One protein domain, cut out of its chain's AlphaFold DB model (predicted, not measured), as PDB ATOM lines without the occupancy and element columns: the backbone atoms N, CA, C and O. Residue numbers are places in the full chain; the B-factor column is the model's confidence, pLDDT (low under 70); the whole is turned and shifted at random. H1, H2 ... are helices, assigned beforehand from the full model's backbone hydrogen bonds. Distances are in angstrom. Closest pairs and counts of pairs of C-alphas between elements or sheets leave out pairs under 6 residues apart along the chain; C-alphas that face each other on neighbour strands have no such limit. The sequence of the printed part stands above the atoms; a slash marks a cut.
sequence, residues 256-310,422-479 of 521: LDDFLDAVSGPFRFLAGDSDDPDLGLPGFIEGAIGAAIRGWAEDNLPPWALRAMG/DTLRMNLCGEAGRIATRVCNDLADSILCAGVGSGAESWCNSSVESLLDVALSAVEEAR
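Overview. This is residues 256 to 310 and 422 to 479 of the 521 residues of an uncharacterized protein of Sandaracinus sp (UniProt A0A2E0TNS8). Two long helices, H4 and H6, run side by side in opposite directions over part of their lengths, with short H5 at the turn between them. Farther along H6, residues 467 to 474 pack on the first residues of H1, 256 to 263; at the other end of H1, H2 stands crosswise and H3 folds back beside it. The printed part has 113 residues with six named helices, H1 to H6 in order, and no named strand: all helix. It is only just compact, close to loose, with a radius of gyration of the C-alphas of 15.7 A, and elongated, spanning 51 by 31 by 27 A.

Arrangement. Begin at H1, residues 256 to 271, with a kink of 32 degrees near residue 263. Its Leu 270 touches Arg 294 of H2, residues 283 to 300, C-alphas 6.0 A apart. H3, residues 303 to 310, touches H1 at Leu 306 and Ala 271, 5.0 A between C-alphas, at a shallow tilt of 30 degrees, opposite ways. Beyond the cut, H4, residues 422 to 443, touches H6, residues 452 to 479; their closest C-alphas, Gly 433 and Gly 453, are 3.9 A apart. H5, residues 446 to 449, touches H4. Each O i to N i+4 pair is within hydrogen-bond range in H2, H3, H4 and H6, and 11 of 12 in H1; H5 is too short for one.

Along the chain. Find C-alpha 256 at (222.742, 272.261, 248.160), where H1 begins, 20.8 A long. H2 measures 25.0 A, H4 31.7 A and H6 40.2 A, ending at C-alpha 479, (216.790, 266.651, 239.436).

Size, cuts and confidence. Residues 311 to 421 are not printed; C-alphas 310 and 422 are 17.4 A apart. The link from H1 to H2 is long. Residues 285 and 289 have pLDDT under 70.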
ATOM      1  N   LEU A 256     223.892 271.373 248.162       71.69
ATOM      2  CA  LEU A 256     222.742 272.261 248.160       71.69
ATOM      3  C   LEU A 256     222.966 273.424 249.126       71.69
ATOM      4  O   LEU A 256     222.581 274.535 248.790       71.69
ATOM      5  N   ASP A 257     223.648 273.210 250.256       72.19
ATOM      6  CA  ASP A 257     224.116 274.315 251.102       72.19
ATOM      7  C   ASP A 257     225.070 275.228 250.319       72.19
ATOM      8  O   ASP A 257     224.891 276.440 250.343       72.19
ATOM      9  N   ASP A 258     226.006 274.675 249.537       71.44
ATOM     10  CA  ASP A 258     226.900 275.472 248.682       71.44
ATOM     11  C   ASP A 258     226.124 276.267 247.612       71.44
ATOM     12  O   ASP A 258     226.433 277.432 247.352       71.44
ATOM     13  N   PHE A 259     225.100 275.670 246.992       73.44
ATOM     14  CA  PHE A 259     224.209 276.363 246.054       73.44
ATOM     15  C   PHE A 259     223.403 277.464 246.753       73.44
ATOM     16  O   PHE A 259     223.354 278.600 246.272       73.44
ATOM     17  N   LEU A 260     222.785 277.142 247.888       75.12
ATOM     18  CA  LEU A 260     221.993 278.079 248.670       75.12
ATOM     19  C   LEU A 260     222.881 279.213 249.177       75.12
ATOM     20  O   LEU A 260     222.453 280.356 249.116       75.12
ATOM     21  N   ASP A 261     224.123 278.973 249.574       74.44
ATOM     22  CA  ASP A 261     225.072 280.020 249.955       74.44
ATOM     23  C   ASP A 261     225.504 280.864 248.746       74.44
ATOM     24  O   ASP A 261     225.505 282.100 248.817       74.44
ATOM     25  N   ALA A 262     225.802 280.223 247.611       71.12
ATOM     26  CA  ALA A 262     226.222 280.898 246.385       71.12
ATOM     27  C   ALA A 262     225.136 281.824 245.815       71.12
ATOM     28  O   ALA A 262     225.452 282.900 245.300       71.12
ATOM     29  N   VAL A 263     223.866 281.428 245.914       72.81
ATOM     30  CA  VAL A 263     222.732 282.186 245.368       72.81
ATOM     31  C   VAL A 263     222.097 283.094 246.422       72.81
ATOM     32  O   VAL A 263     221.807 284.258 246.128       72.81
ATOM     33  N   SER A 264     221.921 282.625 247.663       80.06
ATOM     34  CA  SER A 264     221.217 283.393 248.696       80.06
ATOM     35  C   SER A 264     221.988 284.627 249.136       80.06
ATOM     36  O   SER A 264     221.360 285.657 249.357       80.06
ATOM     37  N   GLY A 265     223.321 284.587 249.214       80.50
ATOM     38  CA  GLY A 265     224.115 285.749 249.623       80.50
ATOM     39  C   GLY A 265     223.889 286.957 248.702       80.50
ATOM     40  O   GLY A 265     223.361 287.982 249.147       80.50
ATOM     41  N   PRO A 266     224.215 286.848 247.401       77.44
ATOM     42  CA  PRO A 266     223.979 287.920 246.438       77.44
ATOM     43  C   PRO A 266     222.508 288.336 246.347       77.44
ATOM     44  O   PRO A 266     222.213 289.530 246.262       77.44
ATOM     45  N   PHE A 267     221.573 287.383 246.382       83.12
ATOM     46  CA  PHE A 267     220.155 287.689 246.203       83.12
ATOM     47  C   PHE A 267     219.520 288.325 247.437       83.12
ATOM     48  O   PHE A 267     218.798 289.308 247.279       83.12
ATOM     49  N   ARG A 268     219.845 287.875 248.658       82.88
ATOM     50  CA  ARG A 268     219.432 288.557 249.898       82.88
ATOM     51  C   ARG A 268     220.020 289.952 249.964       82.88
ATOM     52  O   ARG A 268     219.339 290.883 250.380       82.88
ATOM     53  N   PHE A 269     221.274 290.131 249.557       83.81
ATOM     54  CA  PHE A 269     221.898 291.452 249.534       83.81
ATOM     55  C   PHE A 269     221.150 292.407 248.594       83.81
ATOM     56  O   PHE A 269     220.811 293.525 248.993       83.81
ATOM     57  N   LEU A 270     220.837 291.950 247.375       82.56
ATOM     58  CA  LEU A 270     220.079 292.728 246.393       82.56
ATOM     59  C   LEU A 270     218.633 292.978 246.836       82.56
ATOM     60  O   LEU A 270     218.132 294.077 246.626       82.56
ATOM     61  N   ALA A 271     217.986 292.005 247.480       83.31
ATOM     62  CA  ALA A 271     216.647 292.146 248.050       83.31
ATOM     63  C   ALA A 271     216.601 293.089 249.270       83.31
ATOM     64  O   ALA A 271     215.523 293.533 249.655       83.31
ATOM     65  N   GLY A 272     217.761 293.434 249.844       83.38
ATOM     66  CA  GLY A 272     217.872 294.279 251.035       83.38
ATOM     67  C   GLY A 272     217.733 293.519 252.359       83.38
ATOM     68  O   GLY A 272     217.652 294.153 253.408       83.38
ATOM     69  N   ASP A 273     217.751 292.188 252.310       84.06
ATOM     70  CA  ASP A 273     217.511 291.287 253.440       84.06
ATOM     71  C   ASP A 273     218.812 290.844 254.148       84.06
ATOM     72  O   ASP A 273     218.757 290.214 255.202       84.06
ATOM     73  N   SER A 274     219.996 291.182 253.613       83.88
ATOM     74  CA  SER A 274     221.291 290.869 254.245       83.88
ATOM     75  C   SER A 274     222.287 292.032 254.253       83.88
ATOM     76  O   SER A 274     222.154 293.007 253.497       83.88
ATOM     77  N   ASP A 275     223.279 291.905 255.140       84.19
ATOM     78  CA  ASP A 275     224.443 292.786 255.218       84.19
ATOM     79  C   ASP A 275     225.229 292.796 253.893       84.19
ATOM     80  O   ASP A 275     225.060 291.940 253.024       84.19
ATOM     81  N   ASP A 276     226.072 293.812 253.710       79.81
ATOM     82  CA  ASP A 276     226.854 293.953 252.483       79.81
ATOM     83  C   ASP A 276     227.806 292.747 252.306       79.81
ATOM     84  O   ASP A 276     228.400 292.300 253.291       79.81
ATOM     85  N   PRO A 277     227.962 292.206 251.079       75.62
ATOM     86  CA  PRO A 277     228.786 291.025 250.844       75.62
ATOM     87  C   PRO A 277     230.240 291.288 251.250       75.62
ATOM     88  O   PRO A 277     230.768 292.374 250.996       75.62
ATOM     89  N   ASP A 278     230.897 290.284 251.840       79.31
ATOM     90  CA  ASP A 278     232.334 290.331 252.126       79.31
ATOM     91  C   ASP A 278     233.101 290.282 250.797       79.31
ATOM     92  O   ASP A 278     233.128 289.268 250.096       79.31
ATOM     93  N   LEU A 279     233.691 291.414 250.418       75.31
ATOM     94  CA  LEU A 279     234.482 291.564 249.200       75.31
ATOM     95  C   LEU A 279     235.984 291.417 249.495       75.31
ATOM     96  O   LEU A 279     236.815 291.690 248.622       75.31
ATOM     97  N   GLY A 280     236.360 291.042 250.723       74.81
ATOM     98  CA  GLY A 280     237.739 291.035 251.203       74.81
ATOM     99  C   GLY A 280     238.351 292.437 251.278       74.81
ATOM    100  O   GLY A 280     239.577 292.596 251.218       74.81
ATOM    101  N   LEU A 281     237.520 293.478 251.360       73.19
ATOM    102  CA  LEU A 281     237.927 294.876 251.425       73.19
ATOM    103  C   LEU A 281     237.784 295.400 252.867       73.19
ATOM    104  O   LEU A 281     237.104 294.829 253.709       73.19
ATOM    105  N   PRO A 282     238.433 296.520 253.224       82.31
ATOM    106  CA  PRO A 282     238.155 297.168 254.501       82.31
ATOM    107  C   PRO A 282     236.666 297.540 254.608       82.31
ATOM    108  O   PRO A 282     236.161 298.223 253.719       82.31
ATOM    109  N   GLY A 283     235.998 297.208 255.718       79.94
ATOM    110  CA  GLY A 283     234.532 297.314 255.843       79.94
ATOM    111  C   GLY A 283     233.896 298.687 255.553       79.94
ATOM    112  O   GLY A 283     232.725 298.767 255.205       79.94
ATOM    113  N   PHE A 284     234.643 299.798 255.622       74.31
ATOM    114  CA  PHE A 284     234.114 301.106 255.195       74.31
ATOM    115  C   PHE A 284     233.999 301.247 253.666       74.31
ATOM    116  O   PHE A 284     233.200 302.047 253.183       74.31
ATOM    117  N   ILE A 285     234.836 300.528 252.912       63.47
ATOM    118  CA  ILE A 285     234.792 300.460 251.448       63.47
ATOM    119  C   ILE A 285     233.667 299.520 251.034       63.47
ATOM    120  O   ILE A 285     232.880 299.890 250.170       63.47
ATOM    121  N   GLU A 286     233.552 298.366 251.691       73.62
ATOM    122  CA  GLU A 286     232.461 297.411 251.466       73.62
ATOM    123  C   GLU A 286     231.114 298.061 251.726       73.62
ATOM    124  O   GLU A 286     230.288 298.075 250.826       73.62
ATOM    125  N   GLY A 287     230.953 298.751 252.858       77.25
ATOM    126  CA  GLY A 287     229.716 299.468 253.159       77.25
ATOM    127  C   GLY A 287     229.353 300.541 252.131       77.25
ATOM    128  O   GLY A 287     228.187 300.760 251.808       77.25
ATOM    129  N   ALA A 288     230.355 301.222 251.568       72.44
ATOM    130  CA  ALA A 288     230.125 302.223 250.531       72.44
ATOM    131  C   ALA A 288     229.753 301.592 249.178       72.44
ATOM    132  O   ALA A 288     228.912 302.140 248.466       72.44
ATOM    133  N   ILE A 289     230.376 300.467 248.820       67.94
ATOM    134  CA  ILE A 289     230.075 299.715 247.596       67.94
ATOM    135  C   ILE A 289     228.705 299.045 247.724       67.94
ATOM    136  O   ILE A 289     227.882 299.198 246.828       67.94
ATOM    137  N   GLY A 290     228.432 298.394 248.851       76.25
ATOM    138  CA  GLY A 290     227.166 297.745 249.166       76.25
ATOM    139  C   GLY A 290     225.997 298.724 249.104       76.25
ATOM    140  O   GLY A 290     225.063 298.526 248.332       76.25
ATOM    141  N   ALA A 291     226.096 299.868 249.790       81.75
ATOM    142  CA  ALA A 291     225.076 300.915 249.709       81.75
ATOM    143  C   ALA A 291     224.885 301.470 248.284       81.75
ATOM    144  O   ALA A 291     223.763 301.790 247.896       81.75
ATOM    145  N   ALA A 292     225.960 301.585 247.496       75.38
ATOM    146  CA  ALA A 292     225.870 302.045 246.113       75.38
ATOM    147  C   ALA A 292     225.191 301.014 245.198       75.38
ATOM    148  O   ALA A 292     224.364 301.400 244.376       75.38
ATOM    149  N   ILE A 293     225.511 299.725 245.347       74.38
ATOM    150  CA  ILE A 293     224.881 298.646 244.577       74.38
ATOM    151  C   ILE A 293     223.412 298.502 244.979       74.38
ATOM    152  O   ILE A 293     222.567 298.418 244.096       74.38
ATOM    153  N   ARG A 294     223.090 298.550 246.278       81.81
ATOM    154  CA  ARG A 294     221.709 298.471 246.775       81.81
ATOM    155  C   ARG A 294     220.867 299.647 246.285       81.81
ATOM    156  O   ARG A 294     219.820 299.436 245.691       81.81
ATOM    157  N   GLY A 295     221.367 300.877 246.424       84.75
ATOM    158  CA  GLY A 295     220.673 302.058 245.900       84.75
ATOM    159  C   GLY A 295     220.499 302.004 244.381       84.75
ATOM    160  O   GLY A 295     219.448 302.355 243.857       84.75
ATOM    161  N   TRP A 296     221.499 301.495 243.656       83.88
ATOM    162  CA  TRP A 296     221.361 301.267 242.223       83.88
ATOM    163  C   TRP A 296     220.296 300.212 241.901       83.88
ATOM    164  O   TRP A 296     219.484 300.438 241.006       83.88
ATOM    165  N   ALA A 297     220.286 299.089 242.615       82.62
ATOM    166  CA  ALA A 297     219.309 298.024 242.450       82.62
ATOM    167  C   ALA A 297     217.889 298.559 242.692       82.62
ATOM    168  O   ALA A 297     217.038 298.405 241.826       82.62
ATOM    169  N   GLU A 298     217.655 299.283 243.785       87.19
ATOM    170  CA  GLU A 298     216.365 299.916 244.094       87.19
ATOM    171  C   GLU A 298     215.911 300.919 243.018       87.19
ATOM    172  O   GLU A 298     214.731 300.965 242.667       87.19
ATOM    173  N   ASP A 299     216.841 301.702 242.466       86.81
ATOM    174  CA  ASP A 299     216.531 302.735 241.472       86.81
ATOM    175  C   ASP A 299     216.327 302.181 240.048       86.81
ATOM    176  O   ASP A 299     215.673 302.829 239.223       86.81
ATOM    177  N   ASN A 300     216.922 301.029 239.719       80.62
ATOM    178  CA  ASN A 300     217.022 300.542 238.334       80.62
ATOM    179  C   ASN A 300     216.370 299.176 238.107       80.62
ATOM    180  O   ASN A 300     215.991 298.878 236.971       80.62
ATOM    181  N   LEU A 301     216.215 298.351 239.143       83.50
ATOM    182  CA  LEU A 301     215.497 297.090 239.028       83.50
ATOM    183  C   LEU A 301     213.999 297.306 239.210       83.50
ATOM    184  O   LEU A 301     213.560 298.058 240.081       83.50
ATOM    185  N   PRO A 302     213.173 296.622 238.406       86.12
ATOM    186  CA  PRO A 302     211.749 296.631 238.658       86.12
ATOM    187  C   PRO A 302     211.462 295.939 240.007       86.12
ATOM    188  O   PRO A 302     212.110 294.939 240.320       86.12
ATOM    189  N   PRO A 303     210.456 296.391 240.781       89.56
ATOM    190  CA  PRO A 303     210.162 295.833 242.107       89.56
ATOM    191  C   PRO A 303     209.954 294.315 242.121       89.56
ATOM    192  O   PRO A 303     210.333 293.643 243.074       89.56
ATOM    193  N   TRP A 304     209.392 293.766 241.041       88.19
ATOM    194  CA  TRP A 304     209.190 292.329 240.896       88.19
ATOM    195  C   TRP A 304     210.508 291.539 240.898       88.19
ATOM    196  O   TRP A 304     210.548 290.442 241.439       88.19
ATOM    197  N   ALA A 305     211.598 292.099 240.355       87.25
ATOM    198  CA  ALA A 305     212.889 291.417 240.279       87.25
ATOM    199  C   ALA A 305     213.538 291.301 241.658       87.25
ATOM    200  O   ALA A 305     214.095 290.261 241.991       87.25
ATOM    201  N   LEU A 306     213.419 292.349 242.478       88.50
ATOM    202  CA  LEU A 306     213.889 292.335 243.863       88.50
ATOM    203  C   LEU A 306     213.111 291.316 244.702       88.50
ATOM    204  O   LEU A 306     213.717 290.550 245.443       88.50
ATOM    205  N   ARG A 307     211.781 291.251 244.532       89.38
ATOM    206  CA  ARG A 307     210.949 290.237 245.200       89.38
ATOM    207  C   ARG A 307     211.297 288.822 244.756       89.38
ATOM    208  O   ARG A 307     211.349 287.941 245.600       89.38
ATOM    209  N   ALA A 308     211.531 288.605 243.464       86.81
ATOM    210  CA  ALA A 308     211.845 287.279 242.947       86.81
ATOM    211  C   ALA A 308     213.234 286.807 243.384       86.81
ATOM    212  O   ALA A 308     213.377 285.664 243.796       86.81
ATOM    213  N   MET A 309     214.236 287.695 243.389       84.50
ATOM    214  CA  MET A 309     215.545 287.382 243.967       84.50
ATOM    215  C   MET A 309     215.435 287.082 245.462       84.50
ATOM    216  O   MET A 309     215.971 286.071 245.897       84.50
ATOM    217  N   GLY A 310     214.689 287.889 246.226       87.56
ATOM    218  CA  GLY A 310     214.403 287.596 247.633       87.56
ATOM    219  C   GLY A 310     213.737 286.230 247.815       87.56
ATOM    220  O   GLY A 310     214.163 285.454 248.658       87.56
ATOM    221  N   ASP A 422     216.918 285.399 231.918       90.19
ATOM    222  CA  ASP A 422     217.229 285.913 230.583       90.19
ATOM    223  C   ASP A 422     216.749 287.353 230.401       90.19
ATOM    224  O   ASP A 422     217.467 288.215 229.878       90.19
ATOM    225  N   THR A 423     215.546 287.654 230.892       90.38
ATOM    226  CA  THR A 423     214.997 289.007 230.807       90.38
ATOM    227  C   THR A 423     215.723 289.982 231.730       90.38
ATOM    228  O   THR A 423     215.963 291.134 231.348       90.38
ATOM    229  N   LEU A 424     216.082 289.547 232.938       85.81
ATOM    230  CA  LEU A 424     216.872 290.336 233.875       85.81
ATOM    231  C   LEU A 424     218.232 290.647 233.252       85.81
ATOM    232  O   LEU A 424     218.579 291.818 233.149       85.81
ATOM    233  N   ARG A 425     218.943 289.638 232.745       88.88
ATOM    234  CA  ARG A 425     220.251 289.768 232.093       88.88
ATOM    235  C   ARG A 425     220.232 290.816 230.980       88.88
ATOM    236  O   ARG A 425     221.025 291.757 231.011       88.88
ATOM    237  N   MET A 426     219.284 290.715 230.047       87.50
ATOM    238  CA  MET A 426     219.166 291.655 228.923       87.50
ATOM    239  C   MET A 426     218.927 293.104 229.374       87.50
ATOM    240  O   MET A 426     219.528 294.034 228.832       87.50
ATOM    241  N   ASN A 427     218.063 293.320 230.368       86.94
ATOM    242  CA  ASN A 427     217.731 294.670 230.832       86.94
ATOM    243  C   ASN A 427     218.816 295.255 231.745       86.94
ATOM    244  O   ASN A 427     219.207 296.413 231.582       86.94
ATOM    245  N   LEU A 428     219.312 294.446 232.681       84.50
ATOM    246  CA  LEU A 428     220.295 294.820 233.689       84.50
ATOM    247  C   LEU A 428     221.619 295.213 233.048       84.50
ATOM    248  O   LEU A 428     222.135 296.306 233.286       84.50
ATOM    249  N   CYS A 429     222.150 294.337 232.199       87.81
ATOM    250  CA  CYS A 429     223.457 294.540 231.597       87.81
ATOM    251  C   CYS A 429     223.424 295.637 230.531       87.81
ATOM    252  O   CYS A 429     224.372 296.420 230.429       87.81
ATOM    253  N   GLY A 430     222.296 295.790 229.831       89.00
ATOM    254  CA  GLY A 430     222.063 296.930 228.952       89.00
ATOM    255  C   GLY A 430     222.064 298.268 229.704       89.00
ATOM    256  O   GLY A 430     222.689 299.234 229.255       89.00
ATOM    257  N   GLU A 431     221.412 298.354 230.869       85.75
ATOM    258  CA  GLU A 431     221.411 299.586 231.672       85.75
ATOM    259  C   GLU A 431     222.777 299.851 232.320       85.75
ATOM    260  O   GLU A 431     223.249 300.992 232.304       85.75
ATOM    261  N   ALA A 432     223.475 298.811 232.784       78.44
ATOM    262  CA  ALA A 432     224.851 298.921 233.263       78.44
ATOM    263  C   ALA A 432     225.771 299.534 232.189       78.44
ATOM    264  O   ALA A 432     226.524 300.474 232.473       78.44
ATOM    265  N   GLY A 433     225.645 299.098 230.931       85.19
ATOM    266  CA  GLY A 433     226.368 299.683 229.800       85.19
ATOM    267  C   GLY A 433     226.039 301.165 229.563       85.19
ATOM    268  O   GLY A 433     226.936 301.988 229.320       85.19
ATOM    269  N   ARG A 434     224.764 301.559 229.692       88.12
ATOM    270  CA  ARG A 434     224.339 302.968 229.564       88.12
ATOM    271  C   ARG A 434     224.883 303.837 230.693       88.12
ATOM    272  O   ARG A 434     225.347 304.950 230.429       88.12
ATOM    273  N   ILE A 435     224.860 303.344 231.927       81.00
ATOM    274  CA  ILE A 435     225.379 304.058 233.099       81.00
ATOM    275  C   ILE A 435     226.891 304.227 232.991       81.00
ATOM    276  O   ILE A 435     227.379 305.345 233.145       81.00
ATOM    277  N   ALA A 436     227.625 303.169 232.641       79.62
ATOM    278  CA  ALA A 436     229.070 303.235 232.439       79.62
ATOM    279  C   ALA A 436     229.442 304.272 231.365       79.62
ATOM    280  O   ALA A 436     230.349 305.085 231.555       79.62
ATOM    281  N   THR A 437     228.675 304.321 230.271       86.31
ATOM    282  CA  THR A 437     228.830 305.339 229.222       86.31
ATOM    283  C   THR A 437     228.578 306.752 229.757       86.31
ATOM    284  O   THR A 437     229.353 307.665 229.471       86.31
ATOM    285  N   ARG A 438     227.518 306.953 230.552       85.81
ATOM    286  CA  ARG A 438     227.161 308.256 231.140       85.81
ATOM    287  C   ARG A 438     228.239 308.753 232.103       85.81
ATOM    288  O   ARG A 438     228.732 309.862 231.936       85.81
ATOM    289  N   VAL A 439     228.656 307.907 233.044       81.25
ATOM    290  CA  VAL A 439     229.705 308.223 234.024       81.25
ATOM    291  C   VAL A 439     231.027 308.531 233.328       81.25
ATOM    292  O   VAL A 439     231.702 309.490 233.699       81.25
ATOM    293  N   CYS A 440     231.391 307.766 232.295       85.75
ATOM    294  CA  CYS A 440     232.600 308.047 231.530       85.75
ATOM    295  C   CYS A 440     232.522 309.416 230.840       85.75
ATOM    296  O   CYS A 440     233.453 310.208 230.973       85.75
ATOM    297  N   ASN A 441     231.406 309.727 230.172       84.88
ATOM    298  CA  ASN A 441     231.212 311.015 229.500       84.88
ATOM    299  C   ASN A 441     231.230 312.212 230.468       84.88
ATOM    300  O   ASN A 441     231.627 313.306 230.073       84.88
ATOM    301  N   ASP A 442     230.824 312.017 231.725       85.62
ATOM    302  CA  ASP A 442     230.861 313.063 232.756       85.62
ATOM    303  C   ASP A 442     232.271 313.279 233.344       85.62
ATOM    304  O   ASP A 442     232.570 314.355 233.873       85.62
ATOM    305  N   LEU A 443     233.145 312.267 233.280       83.50
ATOM    306  CA  LEU A 443     234.481 312.282 233.891       83.50
ATOM    307  C   LEU A 443     235.627 312.494 232.891       83.50
ATOM    308  O   LEU A 443     236.687 312.984 233.290       83.50
ATOM    309  N   ALA A 444     235.446 312.118 231.627       84.06
ATOM    310  CA  ALA A 444     236.489 312.089 230.608       84.06
ATOM    311  C   ALA A 444     236.018 312.686 229.272       84.06
ATOM    312  O   ALA A 444     234.836 312.922 229.042       84.06
ATOM    313  N   ASP A 445     236.977 312.950 228.381       80.50
ATOM    314  CA  ASP A 445     236.683 313.405 227.023       80.50
ATOM    315  C   ASP A 445     236.029 312.264 226.224       80.50
ATOM    316  O   ASP A 445     236.475 311.116 226.302       80.50
ATOM    317  N   SER A 446     234.993 312.569 225.439       72.81
ATOM    318  CA  SER A 446     234.092 311.574 224.819       72.81
ATOM    319  C   SER A 446     234.798 310.537 223.934       72.81
ATOM    320  O   SER A 446     234.293 309.433 223.737       72.81
ATOM    321  N   ILE A 447     235.997 310.861 223.438       78.56
ATOM    322  CA  ILE A 447     236.842 309.974 222.628       78.56
ATOM    323  C   ILE A 447     237.378 308.786 223.444       78.56
ATOM    324  O   ILE A 447     237.507 307.691 222.902       78.56
ATOM    325  N   LEU A 448     237.667 308.968 224.737       78.69
ATOM    326  CA  LEU A 448     238.178 307.902 225.611       78.69
ATOM    327  C   LEU A 448     237.074 306.951 226.102       78.69
ATOM    328  O   LEU A 448     237.384 305.896 226.645       78.69
ATOM    329  N   CYS A 449     235.804 307.307 225.898       83.44
ATOM    330  CA  CYS A 449     234.649 306.548 226.380       83.44
ATOM    331  C   CYS A 449     234.061 305.579 225.348       83.44
ATOM    332  O   CYS A 449     233.126 304.835 225.659       83.44
ATOM    333  N   ALA A 450     234.605 305.555 224.127       86.50
ATOM    334  CA  ALA A 450     234.207 304.590 223.112       86.50
ATOM    335  C   ALA A 450     234.512 303.161 223.597       86.50
ATOM    336  O   ALA A 450     235.666 302.809 223.831       86.50
ATOM    337  N   GLY A 451     233.469 302.344 223.754       84.75
ATOM    338  CA  GLY A 451     233.581 300.943 224.170       84.75
ATOM    339  C   GLY A 451     233.439 300.680 225.673       84.75
ATOM    340  O   GLY A 451     233.303 299.523 226.060       84.75
ATOM    341  N   VAL A 452     233.397 301.715 226.526       82.88
ATOM    342  CA  VAL A 452     233.216 301.534 227.983       82.88
ATOM    343  C   VAL A 452     231.848 300.924 228.297       82.88
ATOM    344  O   VAL A 452     231.761 300.001 229.101       82.88
ATOM    345  N   GLY A 453     230.791 301.385 227.620       81.94
ATOM    346  CA  GLY A 453     229.450 300.821 227.779       81.94
ATOM    347  C   GLY A 453     229.358 299.358 227.358       81.94
ATOM    348  O   GLY A 453     228.899 298.533 228.139       81.94
ATOM    349  N   SER A 454     229.863 299.021 226.167       87.62
ATOM    350  CA  SER A 454     229.872 297.634 225.684       87.62
ATOM    351  C   SER A 454     230.752 296.722 226.540       87.62
ATOM    352  O   SER A 454     230.422 295.557 226.722       87.62
ATOM    353  N   GLY A 455     231.856 297.241 227.089       81.56
ATOM    354  CA  GLY A 455     232.704 296.499 228.022       81.56
ATOM    355  C   GLY A 455     231.986 296.191 229.337       81.56
ATOM    356  O   GLY A 455     232.012 295.052 229.788       81.56
ATOM    357  N   ALA A 456     231.295 297.177 229.917       76.69
ATOM    358  CA  ALA A 456     230.500 296.984 231.130       76.69
ATOM    359  C   ALA A 456     229.322 296.020 230.908       76.69
ATOM    360  O   ALA A 456     229.085 295.146 231.736       76.69
ATOM    361  N   GLU A 457     228.624 296.138 229.776       84.88
ATOM    362  CA  GLU A 457     227.540 295.229 229.394       84.88
ATOM    363  C   GLU A 457     228.047 293.796 229.188       84.88
ATOM    364  O   GLU A 457     227.459 292.858 229.717       84.88
ATOM    365  N   SER A 458     229.170 293.609 228.486       84.88
ATOM    366  CA  SER A 458     229.782 292.288 228.286       84.88
ATOM    367  C   SER A 458     230.253 291.660 229.597       84.88
ATOM    368  O   SER A 458     230.050 290.465 229.800       84.88
ATOM    369  N   TRP A 459     230.869 292.446 230.485       82.62
ATOM    370  CA  TRP A 459     231.301 291.970 231.798       82.62
ATOM    371  C   TRP A 459     230.111 291.576 232.680       82.62
ATOM    372  O   TRP A 459     230.130 290.512 233.299       82.62
ATOM    373  N   CYS A 460     229.056 292.395 232.688       83.00
ATOM    374  CA  CYS A 460     227.814 292.085 233.390       83.00
ATOM    375  C   CYS A 460     227.185 290.800 232.849       83.00
ATOM    376  O   CYS A 460     226.866 289.920 233.639       83.00
ATOM    377  N   ASN A 461     227.067 290.664 231.521       85.88
ATOM    378  CA  ASN A 461     226.494 289.472 230.898       85.88
ATOM    379  C   ASN A 461     227.245 288.214 231.332       85.88
ATOM    380  O   ASN A 461     226.609 287.293 231.818       85.88
ATOM    381  N   SER A 462     228.579 288.221 231.257       82.62
ATOM    382  CA  SER A 462     229.401 287.080 231.678       82.62
ATOM    383  C   SER A 462     229.269 286.763 233.171       82.62
ATOM    384  O   SER A 462     229.301 285.596 233.547       82.62
ATOM    385  N   SER A 463     229.123 287.779 234.026       79.31
ATOM    386  CA  SER A 463     228.986 287.574 235.474       79.31
ATOM    387  C   SER A 463     227.607 287.020 235.837       79.31
ATOM    388  O   SER A 463     227.505 286.112 236.654       79.31
ATOM    389  N   VAL A 464     226.549 287.550 235.216       82.12
ATOM    390  CA  VAL A 464     225.173 287.075 235.408       82.12
ATOM    391  C   VAL A 464     225.015 285.668 234.842       82.12
ATOM    392  O   VAL A 464     224.478 284.816 235.531       82.12
ATOM    393  N   GLU A 465     225.527 285.404 233.641       86.94
ATOM    394  CA  GLU A 465     225.519 284.074 233.018       86.94
ATOM    395  C   GLU A 465     226.236 283.048 233.899       86.94
ATOM    396  O   GLU A 465     225.644 282.037 234.235       86.94
ATOM    397  N   SER A 466     227.424 283.367 234.424       85.62
ATOM    398  CA  SER A 466     228.122 282.466 235.350       85.62
ATOM    399  C   SER A 466     227.331 282.162 236.626       85.62
ATOM    400  O   SER A 466     227.433 281.050 237.135       85.62
ATOM    401  N   LEU A 467     226.589 283.127 237.178       79.62
ATOM    402  CA  LEU A 467     225.749 282.895 238.360       79.62
ATOM    403  C   LEU A 467     224.517 282.051 238.018       79.62
ATOM    404  O   LEU A 467     224.139 281.172 238.786       79.62
ATOM    405  N   LEU A 468     223.897 282.322 236.869       83.88
ATOM    406  CA  LEU A 468     222.736 281.583 236.386       83.88
ATOM    407  C   LEU A 468     223.087 280.146 236.028       83.88
ATOM    408  O   LEU A 468     222.325 279.258 236.376       83.88
ATOM    409  N   ASP A 469     224.237 279.916 235.403       86.75
ATOM    410  CA  ASP A 469     224.714 278.578 235.070       86.75
ATOM    411  C   ASP A 469     224.922 277.754 236.339       86.75
ATOM    412  O   ASP A 469     224.439 276.632 236.415       86.75
ATOM    413  N   VAL A 470     225.552 278.326 237.373       83.25
ATOM    414  CA  VAL A 470     225.692 277.655 238.678       83.25
ATOM    415  C   VAL A 470     224.323 277.327 239.268       83.25
ATOM    416  O   VAL A 470     224.119 276.219 239.757       83.25
ATOM    417  N   ALA A 471     223.373 278.263 239.198       80.12
ATOM    418  CA  ALA A 471     222.051 278.048 239.763       80.12
ATOM    419  C   ALA A 471     221.236 276.991 238.999       80.12
ATOM    420  O   ALA A 471     220.616 276.127 239.614       80.12
ATOM    421  N   LEU A 472     221.254 277.038 237.668       84.19
ATOM    422  CA  LEU A 472     220.555 276.083 236.810       84.19
ATOM    423  C   LEU A 472     221.196 274.698 236.894       84.19
ATOM    424  O   LEU A 472     220.476 273.724 237.075       84.19
ATOM    425  N   SER A 473     222.529 274.610 236.863       85.25
ATOM    426  CA  SER A 473     223.245 273.343 237.048       85.25
ATOM    427  C   SER A 473     222.954 272.715 238.407       85.25
ATOM    428  O   SER A 473     222.808 271.505 238.483       85.25
ATOM    429  N   ALA A 474     222.819 273.511 239.470       82.00
ATOM    430  CA  ALA A 474     222.440 273.004 240.786       82.00
ATOM    431  C   ALA A 474     221.010 272.437 240.803       82.00
ATOM    432  O   ALA A 474     220.787 271.359 241.348       82.00
ATOM    433  N   VAL A 475     220.041 273.120 240.180       82.19
ATOM    434  CA  VAL A 475     218.662 272.610 240.053       82.19
ATOM    435  C   VAL A 475     218.620 271.339 239.197       82.19
ATOM    436  O   VAL A 475     217.949 270.374 239.560       82.19
ATOM    437  N   GLU A 476     219.371 271.298 238.096       84.56
ATOM    438  CA  GLU A 476     219.511 270.112 237.242       84.56
ATOM    439  C   GLU A 476     220.199 268.949 237.976       84.56
ATOM    440  O   GLU A 476     219.758 267.808 237.881       84.56
ATOM    441  N   GLU A 477     221.237 269.213 238.772       84.19
ATOM    442  CA  GLU A 477     221.901 268.195 239.591       84.19
ATOM    443  C   GLU A 477     220.974 267.662 240.692       84.19
ATOM    444  O   GLU A 477     220.969 266.456 240.941       84.19
ATOM    445  N   ALA A 478     220.134 268.519 241.289       79.69
ATOM    446  CA  ALA A 478     219.062 268.100 242.197       79.69
ATOM    447  C   ALA A 478     218.104 267.127 241.504       79.69
ATOM    448  O   ALA A 478     217.799 266.071 242.053       79.69
ATOM    449  N   ARG A 479     217.674 267.471 240.283       83.12
ATOM    450  CA  ARG A 479     216.790 266.651 239.436       83.12
ATOM    451  C   ARG A 479     217.357 265.289 239.080       83.12
ATOM    452  O   ARG A 479     216.579 264.381 238.869       83.12
TER     453      ARG A 479